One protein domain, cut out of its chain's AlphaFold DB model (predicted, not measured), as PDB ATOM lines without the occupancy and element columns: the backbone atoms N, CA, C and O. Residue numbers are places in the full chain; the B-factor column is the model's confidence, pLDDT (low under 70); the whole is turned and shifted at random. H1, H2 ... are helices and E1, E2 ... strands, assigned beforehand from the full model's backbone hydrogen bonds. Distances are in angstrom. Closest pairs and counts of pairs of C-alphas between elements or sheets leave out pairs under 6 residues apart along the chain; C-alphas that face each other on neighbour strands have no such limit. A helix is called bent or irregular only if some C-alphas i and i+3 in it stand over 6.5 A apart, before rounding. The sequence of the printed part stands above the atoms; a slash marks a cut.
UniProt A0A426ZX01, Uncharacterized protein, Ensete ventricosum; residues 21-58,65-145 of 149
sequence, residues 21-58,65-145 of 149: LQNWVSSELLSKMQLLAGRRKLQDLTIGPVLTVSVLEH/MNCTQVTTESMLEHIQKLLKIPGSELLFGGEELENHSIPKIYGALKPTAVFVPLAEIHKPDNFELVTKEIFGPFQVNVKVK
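This is residues 21 to 58 and 65 to 145 of the 149 residues of an uncharacterized protein of Ensete ventricosum (UniProt A0A426ZX01). A small sheet of three strands is sandwiched between two helices, H3 covering one face and H2 on the other: three layers. H4 and H5 lie towards one end, and long loops within residues 38 to 58 and 93 to 111 make the other. The printed part has 119 residues, under half in named elements, in the order H1 H2 H3 E1 E2 H4 H5 E3; the class is mixed, helices and strands. The mixed sheet runs E1 E2 E3. The whole is compact, radius of gyration of the C-alphas 15.0 A, but flat, spanning 42 by 37 by 18 A.

H1 is residues 22 to 25, from C-alpha 22 at (89.672, 145.239, 140.955); H2 is 29 to 37, 12.0 A; H3 is 72 to 83, 16.6 A. E1 is 89 to 92, E2 112 to 115, H4 118 to 121, H5 124 to 130. E3, 138 to 144, is 19.5 A long and ends at C-alpha 144 (93.480, 146.075, 136.571).

E1 and E2 are an antiparallel hairpin, N 91 to O 113 being 2.9 A. E2 and E3 are parallel, with N 141 to O 114 at 2.8 A; E2, H4 H5, E3 is a strand-helix-strand unit, parallel neighbours joined through helices, its crossover right-handed. H3 is over E2 at a height of 9.9 A over the sheet; C-alphas Ile 79 and Val 114 are closest, 7.4 A. H2 is on the sheet, closest C-alphas Gln 34 and Phe 92, 6.3 A. H1 and H4 only graze it. H5, not on it, is only just irregular: C-alphas 125 and 128 are 6.9 A apart. Every O i to N i+4 pair is within hydrogen-bond range in H2 and H3, 1 of 3 in H5, where 3 of 4 O i to N i+3 pairs are.

Residues 59 to 64 are not printed; C-alphas 58 and 65 are 11.9 A apart. The E1 to E2 link is long. Residues 52 to 58 and 65 to 70 have pLDDT under 70.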
ATOM      1  N   LEU A  21      90.964 141.756 137.832       81.75
ATOM      2  CA  LEU A  21      90.091 142.929 137.906       81.75
ATOM      3  C   LEU A  21      89.920 143.380 139.364       81.75
ATOM      4  O   LEU A  21      89.836 142.554 140.270       81.75
ATOM      5  N   GLN A  22      89.797 144.687 139.599       76.06
ATOM      6  CA  GLN A  22      89.672 145.239 140.955       76.06
ATOM      7  C   GLN A  22      88.559 144.577 141.792       76.06
ATOM      8  O   GLN A  22      88.777 144.313 142.969       76.06
ATOM      9  N   ASN A  23      87.420 144.235 141.183       79.69
ATOM     10  CA  ASN A  23      86.313 143.559 141.875       79.69
ATOM     11  C   ASN A  23      86.671 142.130 142.319       79.69
ATOM     12  O   ASN A  23      86.136 141.638 143.305       79.69
ATOM     13  N   TRP A  24      87.574 141.470 141.592       77.56
ATOM     14  CA  TRP A  24      88.033 140.110 141.877       77.56
ATOM     15  C   TRP A  24      89.086 140.107 142.986       77.56
ATOM     16  O   TRP A  24      89.105 139.191 143.802       77.56
ATOM     17  N   VAL A  25      89.895 141.168 143.080       75.31
ATOM     18  CA  VAL A  25      90.805 141.388 144.219       75.31
ATOM     19  C   VAL A  25      90.025 141.566 145.524       75.31
ATOM     20  O   VAL A  25      90.449 141.068 146.555       75.31
ATOM     21  N   SER A  26      88.864 142.227 145.482       72.94
ATOM     22  CA  SER A  26      87.971 142.373 146.644       72.94
ATOM     23  C   SER A  26      87.158 141.112 146.972       72.94
ATOM     24  O   SER A  26      86.339 141.141 147.886       72.94
ATOM     25  N   SER A  27      87.352 140.019 146.231       83.88
ATOM     26  CA  SER A  27      86.688 138.734 146.467       83.88
ATOM     27  C   SER A  27      87.623 137.731 147.151       83.88
ATOM     28  O   SER A  27      88.829 137.939 147.239       83.88
ATOM     29  N   GLU A  28      87.088 136.577 147.546       87.75
ATOM     30  CA  GLU A  28      87.858 135.470 148.139       87.75
ATOM     31  C   GLU A  28      88.783 134.738 147.147       87.75
ATOM     32  O   GLU A  28      89.363 133.705 147.489       87.75
ATOM     33  N   LEU A  29      88.897 135.199 145.897       88.38
ATOM     34  CA  LEU A  29      89.644 134.493 144.859       88.38
ATOM     35  C   LEU A  29      91.108 134.267 145.242       88.38
ATOM     36  O   LEU A  29      91.580 133.136 145.149       88.38
ATOM     37  N   LEU A  30      91.817 135.313 145.676       87.00
ATOM     38  CA  LEU A  30      93.238 135.204 146.023       87.00
ATOM     39  C   LEU A  30      93.445 134.249 147.204       87.00
ATOM     40  O   LEU A  30      94.317 133.386 147.148       87.00
ATOM     41  N   SER A  31      92.574 134.322 148.211       89.56
ATOM     42  CA  SER A  31      92.583 133.401 149.352       89.56
ATOM     43  C   SER A  31      92.327 131.954 148.916       89.56
ATOM     44  O   SER A  31      93.028 131.041 149.344       89.56
ATOM     45  N   LYS A  32      91.374 131.714 148.005       92.81
ATOM     46  CA  LYS A  32      91.114 130.373 147.448       92.81
ATOM     47  C   LYS A  32      92.277 129.869 146.597       92.81
ATOM     48  O   LYS A  32      92.617 128.692 146.687       92.81
ATOM     49  N   MET A  33      92.915 130.735 145.811       91.69
ATOM     50  CA  MET A  33      94.115 130.388 145.046       91.69
ATOM     51  C   MET A  33      95.263 129.986 145.968       91.69
ATOM     52  O   MET A  33      95.882 128.953 145.727       91.69
ATOM     53  N   GLN A  34      95.498 130.740 147.043       92.31
ATOM     54  CA  GLN A  34      96.490 130.403 148.063       92.31
ATOM     55  C   GLN A  34      96.182 129.051 148.720       92.31
ATOM     56  O   GLN A  34      97.064 128.198 148.819       92.31
ATOM     57  N   LEU A  35      94.923 128.809 149.105       94.31
ATOM     58  CA  LEU A  35      94.499 127.530 149.682       94.31
ATOM     59  C   LEU A  35      94.712 126.356 148.718       94.31
ATOM     60  O   LEU A  35      95.128 125.284 149.147       94.31
ATOM     61  N   LEU A  36      94.426 126.532 147.426       94.12
ATOM     62  CA  LEU A  36      94.639 125.496 146.411       94.12
ATOM     63  C   LEU A  36      96.127 125.284 146.108       94.12
ATOM     64  O   LEU A  36      96.558 124.145 145.944       94.12
ATOM     65  N   ALA A  37      96.915 126.358 146.074       92.50
ATOM     66  CA  ALA A  37      98.363 126.305 145.931       92.50
ATOM     67  C   ALA A  37      99.016 125.526 147.083       92.50
ATOM     68  O   ALA A  37      99.832 124.643 146.828       92.50
ATOM     69  N   GLY A  38      98.595 125.777 148.326       90.62
ATOM     70  CA  GLY A  38      99.117 125.101 149.518       90.62
ATOM     71  C   GLY A  38      98.764 123.613 149.628       90.62
ATOM     72  O   GLY A  38      99.360 122.902 150.431       90.62
ATOM     73  N   ARG A  39      97.820 123.109 148.822       93.00
ATOM     74  CA  ARG A  39      97.506 121.670 148.762       93.00
ATOM     75  C   ARG A  39      98.506 120.878 147.929       93.00
ATOM     76  O   ARG A  39      98.506 119.655 148.044       93.00
ATOM     77  N   ARG A  40      99.310 121.545 147.089       91.06
ATOM     78  CA  ARG A  40     100.271 120.872 146.212       91.06
ATOM     79  C   ARG A  40     101.423 120.300 147.022       91.06
ATOM     80  O   ARG A  40     101.962 120.958 147.909       91.06
ATOM     81  N   LYS A  41     101.785 119.069 146.697       89.25
ATOM     82  CA  LYS A  41     102.702 118.231 147.455       89.25
ATOM     83  C   LYS A  41     103.667 117.536 146.506       89.25
ATOM     84  O   LYS A  41     103.336 117.234 145.363       89.25
ATOM     85  N   LEU A  42     104.881 117.298 146.987       89.62
ATOM     86  CA  LEU A  42     105.870 116.545 146.220       89.62
ATOM     87  C   LEU A  42     105.517 115.049 146.196       89.62
ATOM     88  O   LEU A  42     105.805 114.362 145.224       89.62
ATOM     89  N   GLN A  43     104.853 114.554 147.248       88.94
ATOM     90  CA  GLN A  43     104.507 113.141 147.424       88.94
ATOM     91  C   GLN A  43     103.553 112.610 146.346       88.94
ATOM     92  O   GLN A  43     103.652 111.448 145.970       88.94
ATOM     93  N   ASP A  44     102.632 113.446 145.863       90.50
ATOM     94  CA  ASP A  44     101.675 113.105 144.802       90.50
ATOM     95  C   ASP A  44     102.050 113.728 143.446       90.50
ATOM     96  O   ASP A  44     101.264 113.672 142.501       90.50
ATOM     97  N   LEU A  45     103.250 114.317 143.350       87.50
ATOM     98  CA  LEU A  45     103.786 114.998 142.168       87.50
ATOM     99  C   LEU A  45     102.874 116.102 141.606       87.50
ATOM    100  O   LEU A  45     103.037 116.527 140.460       87.50
ATOM    101  N   THR A  46     101.949 116.634 142.411       88.12
ATOM    102  CA  THR A  46     101.183 117.837 142.044       88.12
ATOM    103  C   THR A  46     102.064 119.088 142.015       88.12
ATOM    104  O   THR A  46     101.701 120.097 141.403       88.12
ATOM    105  N   ILE A  47     103.241 119.017 142.643       89.62
ATOM    106  CA  ILE A  47     104.391 119.878 142.385       89.62
ATOM    107  C   ILE A  47     105.661 119.030 142.297       89.62
ATOM    108  O   ILE A  47     105.772 117.997 142.952       89.62
ATOM    109  N   GLY A  48     106.618 119.459 141.479       87.75
ATOM    110  CA  GLY A  48     107.837 118.707 141.214       87.75
ATOM    111  C   GLY A  48     109.011 119.609 140.839       87.75
ATOM    112  O   GLY A  48     108.870 120.835 140.840       87.75
ATOM    113  N   PRO A  49     110.169 119.005 140.532       88.12
ATOM    114  CA  PRO A  49     111.357 119.743 140.138       88.12
ATOM    115  C   PRO A  49     111.141 120.493 138.821       88.12
ATOM    116  O   PRO A  49     110.543 119.983 137.873       88.12
ATOM    117  N   VAL A  50     111.683 121.702 138.754       85.81
ATOM    118  CA  VAL A  50     111.744 122.525 137.550       85.81
ATOM    119  C   VAL A  50     113.016 122.160 136.791       85.81
ATOM    120  O   VAL A  50     114.123 122.431 137.257       85.81
ATOM    121  N   LEU A  51     112.848 121.501 135.641       79.19
ATOM    122  CA  LEU A  51     113.948 120.887 134.886       79.19
ATOM    123  C   LEU A  51     114.684 121.869 133.968       79.19
ATOM    124  O   LEU A  51     115.893 121.748 133.789       79.19
ATOM    125  N   THR A  52     113.973 122.830 133.381       63.56
ATOM    126  CA  THR A  52     114.534 123.811 132.449       63.56
ATOM    127  C   THR A  52     113.743 125.110 132.503       63.56
ATOM    128  O   THR A  52     112.520 125.114 132.399       63.56
ATOM    129  N   VAL A  53     114.461 126.228 132.577       49.69
ATOM    130  CA  VAL A  53     113.955 127.526 132.134       49.69
ATOM    131  C   VAL A  53     114.874 127.964 131.008       49.69
ATOM    132  O   VAL A  53     116.069 128.171 131.210       49.69
ATOM    133  N   SER A  54     114.332 128.056 129.801       41.53
ATOM    134  CA  SER A  54     115.042 128.648 128.671       41.53
ATOM    135  C   SER A  54     115.002 130.161 128.861       41.53
ATOM    136  O   SER A  54     113.974 130.778 128.607       41.53
ATOM    137  N   VAL A  55     116.085 130.779 129.330       40.84
ATOM    138  CA  VAL A  55     116.196 132.242 129.282       40.84
ATOM    139  C   VAL A  55     116.617 132.607 127.862       40.84
ATOM    140  O   VAL A  55     117.712 132.256 127.426       40.84
ATOM    141  N   LEU A  56     115.743 133.276 127.109       40.88
ATOM    142  CA  LEU A  56     116.133 133.905 125.849       40.88
ATOM    143  C   LEU A  56     116.940 135.166 126.174       40.88
ATOM    144  O   LEU A  56     116.383 136.258 126.241       40.88
ATOM    145  N   GLU A  57     118.249 135.035 126.392       39.41
ATOM    146  CA  GLU A  57     119.122 136.209 126.403       39.41
ATOM    147  C   GLU A  57     119.325 136.706 124.964       39.41
ATOM    148  O   GLU A  57     119.981 136.070 124.135       39.41
ATOM    149  N   HIS A  58     118.737 137.861 124.651       43.44
ATOM    150  CA  HIS A  58     119.034 138.618 123.441       43.44
ATOM    151  C   HIS A  58     120.246 139.512 123.696       43.44
ATOM    152  O   HIS A  58     120.082 140.703 123.933       43.44
ATOM    153  N   MET A  65     124.396 127.556 123.141       40.25
ATOM    154  CA  MET A  65     123.201 127.489 123.980       40.25
ATOM    155  C   MET A  65     123.659 127.270 125.426       40.25
ATOM    156  O   MET A  65     123.716 126.146 125.915       40.25
ATOM    157  N   ASN A  66     124.067 128.341 126.096       40.91
ATOM    158  CA  ASN A  66     124.257 128.361 127.532       40.91
ATOM    159  C   ASN A  66     122.864 128.305 128.168       40.91
ATOM    160  O   ASN A  66     122.227 129.320 128.423       40.91
ATOM    161  N   CYS A  67     122.363 127.083 128.374       45.00
ATOM    162  CA  CYS A  67     121.225 126.816 129.242       45.00
ATOM    163  C   CYS A  67     121.598 127.266 130.657       45.00
ATOM    164  O   CYS A  67     122.164 126.491 131.429       45.00
ATOM    165  N   THR A  68     121.331 128.525 130.991       52.16
ATOM    166  CA  THR A  68     121.452 129.013 132.362       52.16
ATOM    167  C   THR A  68     120.429 128.256 133.199       52.16
ATOM    168  O   THR A  68     119.226 128.487 133.091       52.16
ATOM    169  N   GLN A  69     120.903 127.278 133.969       55.78
ATOM    170  CA  GLN A  69     120.066 126.467 134.845       55.78
ATOM    171  C   GLN A  69     119.391 127.393 135.859       55.78
ATOM    172  O   GLN A  69     120.065 128.056 136.645       55.78
ATOM    173  N   VAL A  70     118.061 127.460 135.838       65.06
ATOM    174  CA  VAL A  70     117.312 128.177 136.870       65.06
ATOM    175  C   VAL A  70     117.168 127.251 138.068       65.06
ATOM    176  O   VAL A  70     116.325 126.356 138.111       65.06
ATOM    177  N   THR A  71     118.068 127.459 139.021       84.75
ATOM    178  CA  THR A  71     118.084 126.813 140.332       84.75
ATOM    179  C   THR A  71     117.038 127.442 141.252       84.75
ATOM    180  O   THR A  71     116.497 128.517 140.964       84.75
ATOM    181  N   THR A  72     116.769 126.808 142.399       89.25
ATOM    182  CA  THR A  72     115.930 127.414 143.445       89.25
ATOM    183  C   THR A  72     116.414 128.820 143.810       89.25
ATOM    184  O   THR A  72     115.613 129.747 143.896       89.25
ATOM    185  N   GLU A  73     117.729 129.004 143.934       89.81
ATOM    186  CA  GLU A  73     118.353 130.287 144.263       89.81
ATOM    187  C   GLU A  73     118.033 131.377 143.233       89.81
ATOM    188  O   GLU A  73     117.623 132.469 143.613       89.81
ATOM    189  N   SER A  74     118.135 131.077 141.934       88.50
ATOM    190  CA  SER A  74     117.832 132.055 140.882       88.50
ATOM    191  C   SER A  74     116.356 132.478 140.886       88.50
ATOM    192  O   SER A  74     116.048 133.656 140.684       88.50
ATOM    193  N   MET A  75     115.434 131.549 141.169       89.94
ATOM    194  CA  MET A  75     114.009 131.883 141.317       89.94
ATOM    195  C   MET A  75     113.757 132.756 142.548       89.94
ATOM    196  O   MET A  75     113.024 133.742 142.458       89.94
ATOM    197  N   LEU A  76     114.379 132.428 143.685       93.38
ATOM    198  CA  LEU A  76     114.285 133.236 144.902       93.38
ATOM    199  C   LEU A  76     114.875 134.632 144.681       93.38
ATOM    200  O   LEU A  76     114.257 135.621 145.064       93.38
ATOM    201  N   GLU A  77     116.010 134.742 143.994       93.69
ATOM    202  CA  GLU A  77     116.613 136.027 143.636       93.69
ATOM    203  C   GLU A  77     115.683 136.857 142.737       93.69
ATOM    204  O   GLU A  77     115.530 138.064 142.942       93.69
ATOM    205  N   HIS A  78     115.023 136.223 141.764       92.56
ATOM    206  CA  HIS A  78     114.033 136.887 140.920       92.56
ATOM    207  C   HIS A  78     112.858 137.434 141.744       92.56
ATOM    208  O   HIS A  78     112.499 138.602 141.589       92.56
ATOM    209  N   ILE A  79     112.328 136.643 142.683       94.38
ATOM    210  CA  ILE A  79     111.295 137.093 143.631       94.38
ATOM    211  C   ILE A  79     111.795 138.300 144.431       94.38
ATOM    212  O   ILE A  79     111.105 139.315 144.496       94.38
ATOM    213  N   GLN A  80     113.014 138.246 144.976       96.19
ATOM    214  CA  GLN A  80     113.590 139.363 145.732       96.19
ATOM    215  C   GLN A  80     113.766 140.628 144.883       96.19
ATOM    216  O   GLN A  80     113.572 141.734 145.383       96.19
ATOM    217  N   LYS A  81     114.116 140.498 143.598       95.38
ATOM    218  CA  LYS A  81     114.190 141.639 142.671       95.38
ATOM    219  C   LYS A  81     112.815 142.258 142.436       95.38
ATOM    220  O   LYS A  81     112.706 143.480 142.471       95.38
ATOM    221  N   LEU A  82     111.776 141.442 142.259       95.38
ATOM    222  CA  LEU A  82     110.405 141.937 142.115       95.38
ATOM    223  C   LEU A  82     109.913 142.640 143.380       95.38
ATOM    224  O   LEU A  82     109.313 143.700 143.265       95.38
ATOM    225  N   LEU A  83     110.232 142.109 144.566       96.75
ATOM    226  CA  LEU A  83     109.853 142.702 145.856       96.75
ATOM    227  C   LEU A  83     110.520 144.060 146.144       96.75
ATOM    228  O   LEU A  83     110.085 144.786 147.036       96.75
ATOM    229  N   LYS A  84     111.562 144.437 145.391       97.06
ATOM    230  CA  LYS A  84     112.160 145.784 145.455       97.06
ATOM    231  C   LYS A  84     111.345 146.829 144.691       97.06
ATOM    232  O   LYS A  84     111.574 148.023 144.883       97.06
ATOM    233  N   ILE A  85     110.416 146.412 143.827       96.12
ATOM    234  CA  ILE A  85     109.562 147.331 143.072       96.12
ATOM    235  C   ILE A  85     108.565 147.989 144.043       96.12
ATOM    236  O   ILE A  85     107.912 147.278 144.813       96.12
ATOM    237  N   PRO A  86     108.394 149.324 144.021       96.19
ATOM    238  CA  PRO A  86     107.474 150.009 144.926       96.19
ATOM    239  C   PRO A  86     106.041 149.466 144.841       96.19
ATOM    240  O   PRO A  86     105.455 149.382 143.766       96.19
ATOM    241  N   GLY A  87     105.457 149.107 145.987       94.50
ATOM    242  CA  GLY A  87     104.088 148.584 146.065       94.50
ATOM    243  C   GLY A  87     103.914 147.143 145.573       94.50
ATOM    244  O   GLY A  87     102.776 146.692 145.444       94.50
ATOM    245  N   SER A  88     105.007 146.436 145.283       95.94
ATOM    246  CA  SER A  88     104.975 144.986 145.110       95.94
ATOM    247  C   SER A  88     104.812 144.273 146.456       95.94
ATOM    248  O   SER A  88     105.210 144.786 147.502       95.94
ATOM    249  N   GLU A  89     104.209 143.087 146.434       95.75
ATOM    250  CA  GLU A  89     104.031 142.255 147.628       95.75
ATOM    251  C   GLU A  89     104.042 140.768 147.264       95.75
ATOM    252  O   GLU A  89     103.625 140.364 146.176       95.75
ATOM    253  N   LEU A  90     104.508 139.928 148.186       96.44
ATOM    254  CA  LEU A  90     104.400 138.480 148.060       96.44
ATOM    255  C   LEU A  90     103.000 138.054 148.516       96.44
ATOM    256  O   LEU A  90     102.659 138.210 149.685       96.44
ATOM    257  N   LEU A  91     102.195 137.500 147.606       94.12
ATOM    258  CA  LEU A  91     100.843 137.042 147.935       94.12
ATOM    259  C   LEU A  91     100.867 135.693 148.657       94.12
ATOM    260  O   LEU A  91     100.141 135.485 149.625       94.12
ATOM    261  N   PHE A  92     101.677 134.759 148.157       95.12
ATOM    262  CA  PHE A  92     101.912 133.449 148.761       95.12
ATOM    263  C   PHE A  92     103.130 132.768 148.124       95.12
ATOM    264  O   PHE A  92     103.549 133.134 147.023       95.12
ATOM    265  N   GLY A  93     103.655 131.738 148.791       94.81
ATOM    266  CA  GLY A  93     104.834 130.994 148.345       94.81
ATOM    267  C   GLY A  93     106.120 131.729 148.703       94.81
ATOM    268  O   GLY A  93     106.252 132.203 149.823       94.81
ATOM    269  N   GLY A  94     107.052 131.828 147.757       93.94
ATOM    270  CA  GLY A  94     108.323 132.530 147.945       93.94
ATOM    271  C   GLY A  94     109.391 131.724 148.681       93.94
ATOM    272  O   GLY A  94     110.377 132.294 149.134       93.94
ATOM    273  N   GLU A  95     109.202 130.413 148.796       94.69
ATOM    274  CA  GLU A  95     110.055 129.518 149.576       94.69
ATOM    275  C   GLU A  95     110.421 128.272 148.768       94.69
ATOM    276  O   GLU A  95     109.677 127.839 147.879       94.69
ATOM    277  N   GLU A  96     111.561 127.676 149.111       94.06
ATOM    278  CA  GLU A  96     111.968 126.362 148.617       94.06
ATOM    279  C   GLU A  96     110.995 125.269 149.097       94.06
ATOM    280  O   GLU A  96     110.330 125.396 150.131       94.06
ATOM    281  N   LEU A  97     110.870 124.191 148.322       93.12
ATOM    282  CA  LEU A  97     110.149 123.002 148.768       93.12
ATOM    283  C   LEU A  97     110.867 122.375 149.974       93.12
ATOM    284  O   LEU A  97     112.086 122.331 150.050       93.12
ATOM    285  N   GLU A  98     110.112 121.835 150.922       89.88
ATOM    286  CA  GLU A  98     110.689 121.181 152.100       89.88
ATOM    287  C   GLU A  98     110.811 119.667 151.890       89.88
ATOM    288  O   GLU A  98     110.048 119.069 151.127       89.88
ATOM    289  N   ASN A  99     111.728 119.029 152.627       90.31
ATOM    290  CA  ASN A  99     111.858 117.568 152.717       90.31
ATOM    291  C   ASN A  99     112.017 116.853 151.360       90.31
ATOM    292  O   ASN A  99     111.382 115.825 151.115       90.31
ATOM    293  N   HIS A 100     112.872 117.376 150.476       91.56
ATOM    294  CA  HIS A 100     113.169 116.758 149.184       91.56
ATOM    295  C   HIS A 100     114.651 116.436 148.996       91.56
ATOM    296  O   HIS A 100     115.531 117.055 149.585       91.56
ATOM    297  N   SER A 101     114.932 115.515 148.075       92.19
ATOM    298  CA  SER A 101     116.290 115.185 147.618       92.19
ATOM    299  C   SER A 101     116.545 115.640 146.176       92.19
ATOM    300  O   SER A 101     117.391 115.076 145.489       92.19
ATOM    301  N   ILE A 102     115.787 116.638 145.698       89.38
ATOM    302  CA  ILE A 102     115.954 117.223 144.361       89.38
ATOM    303  C   ILE A 102     117.375 117.810 144.236       89.38
ATOM    304  O   ILE A 102     117.772 118.619 145.078       89.38
ATOM    305  N   PRO A 103     118.151 117.421 143.208       88.62
ATOM    306  CA  PRO A 103     119.467 117.994 142.942       88.62
ATOM    307  C   PRO A 103     119.426 119.516 142.753       88.62
ATOM    308  O   PRO A 103     118.542 120.025 142.071       88.62
ATOM    309  N   LYS A 104     120.444 120.235 143.252       86.06
ATOM    310  CA  LYS A 104     120.549 121.710 143.150       86.06
ATOM    311  C   LYS A 104     120.543 122.265 141.720       86.06
ATOM    312  O   LYS A 104     120.303 123.450 141.530       86.06
ATOM    313  N   ILE A 105     120.827 121.418 140.729       82.38
ATOM    314  CA  ILE A 105     120.752 121.752 139.298       82.38
ATOM    315  C   ILE A 105     119.311 121.973 138.810       82.38
ATOM    316  O   ILE A 105     119.116 122.508 137.723       82.38
ATOM    317  N   TYR A 106     118.311 121.568 139.597       87.31
ATOM    318  CA  TYR A 106     116.893 121.771 139.319       87.31
ATOM    319  C   TYR A 106     116.280 122.750 140.317       87.31
ATOM    320  O   TYR A 106     116.720 122.866 141.461       87.31
ATOM    321  N   GLY A 107     115.233 123.445 139.883       88.94
ATOM    322  CA  GLY A 107     114.468 124.323 140.758       88.94
ATOM    323  C   GLY A 107     113.478 123.549 141.626       88.94
ATOM    324  O   GLY A 107     112.779 122.665 141.133       88.94
ATOM    325  N   ALA A 108     113.365 123.909 142.901       92.50
ATOM    326  CA  ALA A 108     112.403 123.327 143.832       92.50
ATOM    327  C   ALA A 108     111.687 124.440 144.612       92.50
ATOM    328  O   ALA A 108     112.064 124.783 145.722       92.50
ATOM    329  N   LEU A 109     110.655 125.046 144.025       92.69
ATOM    330  CA  LEU A 109     109.958 126.201 144.605       92.69
ATOM    331  C   LEU A 109     108.513 125.843 144.967       92.69
ATOM    332  O   LEU A 109     107.832 125.177 144.184       92.69
ATOM    333  N   LYS A 110     108.009 126.320 146.112       94.38
ATOM    334  CA  LYS A 110     106.564 126.304 146.402       94.38
ATOM    335  C   LYS A 110     105.812 127.155 145.360       94.38
ATOM    336  O   LYS A 110     106.382 128.112 144.830       94.38
ATOM    337  N   PRO A 111     104.526 126.882 145.059       94.69
ATOM    338  CA  PRO A 111     103.757 127.752 144.178       94.69
ATOM    339  C   PRO A 111     103.766 129.180 144.699       94.69
ATOM    340  O   PRO A 111     103.366 129.422 145.835       94.69
ATOM    341  N   THR A 112     104.233 130.099 143.867       94.69
ATOM    342  CA  THR A 112     104.548 131.464 144.272       94.69
ATOM    343  C   THR A 112     103.788 132.461 143.419       94.69
ATOM    344  O   THR A 112     103.734 132.328 142.196       94.69
ATOM    345  N   ALA A 113     103.215 133.469 144.069       94.81
ATOM    346  CA  ALA A 113     102.577 134.589 143.398       94.81
ATOM    347  C   ALA A 113     103.065 135.910 143.988       94.81
ATOM    348  O   ALA A 113     102.978 136.122 145.198       94.81
ATOM    349  N   VAL A 114     103.546 136.802 143.125       95.50
ATOM    350  CA  VAL A 114     103.995 138.147 143.502       95.50
ATOM    351  C   VAL A 114     103.072 139.161 142.852       95.50
ATOM    352  O   VAL A 114     102.842 139.117 141.647       95.50
ATOM    353  N   PHE A 115     102.523 140.074 143.637       95.00
ATOM    354  CA  PHE A 115     101.786 141.208 143.111       95.00
ATOM    355  C   PHE A 115     102.753 142.310 142.682       95.00
ATOM    356  O   PHE A 115     103.660 142.664 143.434       95.00
ATOM    357  N   VAL A 116     102.528 142.882 141.498       94.56
ATOM    358  CA  VAL A 116     103.246 144.069 141.020       94.56
ATOM    359  C   VAL A 116     102.229 145.098 140.507       94.56
ATOM    360  O   VAL A 116     101.366 144.757 139.687       94.56
ATOM    361  N   PRO A 117     102.291 146.370 140.953       93.06
ATOM    362  CA  PRO A 117     101.386 147.406 140.468       93.06
ATOM    363  C   PRO A 117     101.566 147.660 138.971       93.06
ATOM    364  O   PRO A 117     102.674 147.912 138.511       93.06
ATOM    365  N   LEU A 118     100.464 147.711 138.216       90.88
ATOM    366  CA  LEU A 118     100.495 147.952 136.765       90.88
ATOM    367  C   LEU A 118     101.275 149.226 136.377       90.88
ATOM    368  O   LEU A 118     101.971 149.241 135.369       90.88
ATOM    369  N   ALA A 119     101.189 150.277 137.200       92.00
ATOM    370  CA  ALA A 119     101.905 151.536 136.986       92.00
ATOM    371  C   ALA A 119     103.435 151.384 137.033       92.00
ATOM    372  O   ALA A 119     104.145 152.138 136.373       92.00
ATOM    373  N   GLU A 120     103.940 150.411 137.791       93.31
ATOM    374  CA  GLU A 120     105.369 150.116 137.879       93.31
ATOM    375  C   GLU A 120     105.837 149.212 136.740       93.31
ATOM    376  O   GLU A 120     106.959 149.375 136.274       93.31
ATOM    377  N   ILE A 121     104.976 148.309 136.254       89.75
ATOM    378  CA  ILE A 121     105.295 147.381 135.154       89.75
ATOM    379  C   ILE A 121     105.557 148.137 133.849       89.75
ATOM    380  O   ILE A 121     106.436 147.755 133.088       89.75
ATOM    381  N   HIS A 122     104.820 149.219 133.585       86.75
ATOM    382  CA  HIS A 122     105.000 150.015 132.366       86.75
ATOM    383  C   HIS A 122     106.296 150.841 132.344       86.75
ATOM    384  O   HIS A 122     106.603 151.449 131.317       86.75
ATOM    385  N   LYS A 123     107.050 150.903 133.448       90.81
ATOM    386  CA  LYS A 123     108.338 151.603 133.472       90.81
ATOM    387  C   LYS A 123     109.392 150.754 132.751       90.81
ATOM    388  O   LYS A 123     109.478 149.560 133.040       90.81
ATOM    389  N   PRO A 124     110.215 151.343 131.863       85.69
ATOM    390  CA  PRO A 124     111.183 150.591 131.061       85.69
ATOM    391  C   PRO A 124     112.156 149.777 131.925       85.69
ATOM    392  O   PRO A 124     112.411 148.620 131.608       85.69
ATOM    393  N   ASP A 125     112.593 150.328 133.060       89.44
ATOM    394  CA  ASP A 125     113.538 149.679 133.981       89.44
ATOM    395  C   ASP A 125     112.968 148.418 134.655       89.44
ATOM    396  O   ASP A 125     113.710 147.510 135.027       89.44
ATOM    397  N   ASN A 126     111.644 148.350 134.812       91.44
ATOM    398  CA  ASN A 126     110.964 147.237 135.473       91.44
ATOM    399  C   ASN A 126     110.360 146.247 134.476       91.44
ATOM    400  O   ASN A 126     110.177 145.084 134.829       91.44
ATOM    401  N   PHE A 127     110.018 146.693 133.263       89.00
ATOM    402  CA  PHE A 127     109.271 145.892 132.297       89.00
ATOM    403  C   PHE A 127     109.989 144.578 131.996       89.00
ATOM    404  O   PHE A 127     109.410 143.517 132.202       89.00
ATOM    405  N   GLU A 128     111.269 144.643 131.617       88.31
ATOM    406  CA  GLU A 128     112.062 143.457 131.284       88.31
ATOM    407  C   GLU A 128     112.181 142.491 132.469       88.31
ATOM    408  O   GLU A 128     112.033 141.280 132.301       88.31
ATOM    409  N   LEU A 129     112.376 143.025 133.680       90.06
ATOM    410  CA  LEU A 129     112.427 142.225 134.899       90.06
ATOM    411  C   LEU A 129     111.091 141.522 135.152       90.06
ATOM    412  O   LEU A 129     111.082 140.322 135.401       90.06
ATOM    413  N   VAL A 130     109.975 142.244 135.092       90.88
ATOM    414  CA  VAL A 130     108.644 141.709 135.406       90.88
ATOM    415  C   VAL A 130     108.176 140.714 134.345       90.88
ATOM    416  O   VAL A 130     107.558 139.709 134.686       90.88
ATOM    417  N   THR A 131     108.478 140.960 133.067       88.31
ATOM    418  CA  THR A 131     108.097 140.077 131.952       88.31
ATOM    419  C   THR A 131     109.070 138.936 131.705       88.31
ATOM    420  O   THR A 131     108.847 138.144 130.789       88.31
ATOM    421  N   LYS A 132     110.144 138.833 132.497       85.94
ATOM    422  CA  LYS A 132     111.078 137.718 132.397       85.94
ATOM    423  C   LYS A 132     110.343 136.412 132.677       85.94
ATOM    424  O   LYS A 132     109.746 136.216 133.731       85.94
ATOM    425  N   GLU A 133     110.409 135.507 131.714       82.75
ATOM    426  CA  GLU A 133     109.769 134.208 131.821       82.75
ATOM    427  C   GLU A 133     110.473 133.321 132.854       82.75
ATOM    428  O   GLU A 133     111.678 133.074 132.780       82.75
ATOM    429  N   ILE A 134     109.691 132.826 133.815       83.88
ATOM    430  CA  ILE A 134     110.099 131.820 134.793       83.88
ATOM    431  C   ILE A 134     109.268 130.563 134.514       83.88
ATOM    432  O   ILE A 134     108.095 130.499 134.883       83.88
ATOM    433  N   PHE A 135     109.865 129.556 133.865       81.12
ATOM    434  CA  PHE A 135     109.244 128.241 133.613       81.12
ATOM    435  C   PHE A 135     109.169 127.416 134.905       81.12
ATOM    436  O   PHE A 135     109.812 126.385 135.055       81.12
ATOM    437  N   GLY A 136     108.394 127.883 135.876       86.12
ATOM    438  CA  GLY A 136     108.253 127.250 137.180       86.12
ATOM    439  C   GLY A 136     106.883 127.513 137.793       86.12
ATOM    440  O   GLY A 136     106.006 128.096 137.152       86.12
ATOM    441  N   PRO A 137     106.661 127.085 139.043       91.06
ATOM    442  CA  PRO A 137     105.422 127.335 139.764       91.06
ATOM    443  C   PRO A 137     105.391 128.789 140.280       91.06
ATOM    444  O   PRO A 137     105.290 129.030 141.478       91.06
ATOM    445  N   PHE A 138     105.501 129.756 139.368       91.50
ATOM    446  CA  PHE A 138     105.630 131.183 139.642       91.50
ATOM    447  C   PHE A 138     104.660 131.991 138.770       91.50
ATOM    448  O   PHE A 138     104.459 131.670 137.599       91.50
ATOM    449  N   GLN A 139     104.067 133.042 139.334       92.38
ATOM    450  CA  GLN A 139     103.232 133.984 138.592       92.38
ATOM    451  C   GLN A 139     103.316 135.406 139.164       92.38
ATOM    452  O   GLN A 139     103.480 135.612 140.368       92.38
ATOM    453  N   VAL A 140     103.130 136.389 138.291       93.06
ATOM    454  CA  VAL A 140     102.961 137.804 138.601       93.06
ATOM    455  C   VAL A 140     101.477 138.152 138.551       93.06
ATOM    456  O   VAL A 140     100.808 137.990 137.529       93.06
ATOM    457  N   ASN A 141     100.956 138.675 139.653       92.12
ATOM    458  CA  ASN A 141      99.588 139.151 139.761       92.12
ATOM    459  C   ASN A 141      99.544 140.663 139.542       92.12
ATOM    460  O   ASN A 141     100.283 141.422 140.163       92.12
ATOM    461  N   VAL A 142      98.624 141.110 138.693       91.31
ATOM    462  CA  VAL A 142      98.482 142.524 138.342       91.31
ATOM    463  C   VAL A 142      97.039 142.943 138.536       91.31
ATOM    464  O   VAL A 142      96.124 142.310 138.014       91.31
ATOM    465  N   LYS A 143      96.812 144.029 139.274       88.50
ATOM    466  CA  LYS A 143      95.470 144.579 139.478       88.50
ATOM    467  C   LYS A 143      95.118 145.526 138.340       88.50
ATOM    468  O   LYS A 143      95.820 146.507 138.107       88.50
ATOM    469  N   VAL A 144      93.991 145.269 137.685       86.12
ATOM    470  CA  VAL A 144      93.480 146.075 136.571       86.12
ATOM    471  C   VAL A 144      92.170 146.745 136.980       86.12
ATOM    472  O   VAL A 144      91.270 146.111 137.541       86.12
ATOM    473  N   LYS A 145      92.053 148.049 136.717       81.81
ATOM    474  CA  LYS A 145      90.799 148.790 136.896       81.81
ATOM    475  C   LYS A 145      89.927 148.628 135.657       81.81
ATOM    476  O   LYS A 145      90.434 148.536 134.543       81.81
TER     477      LYS A 145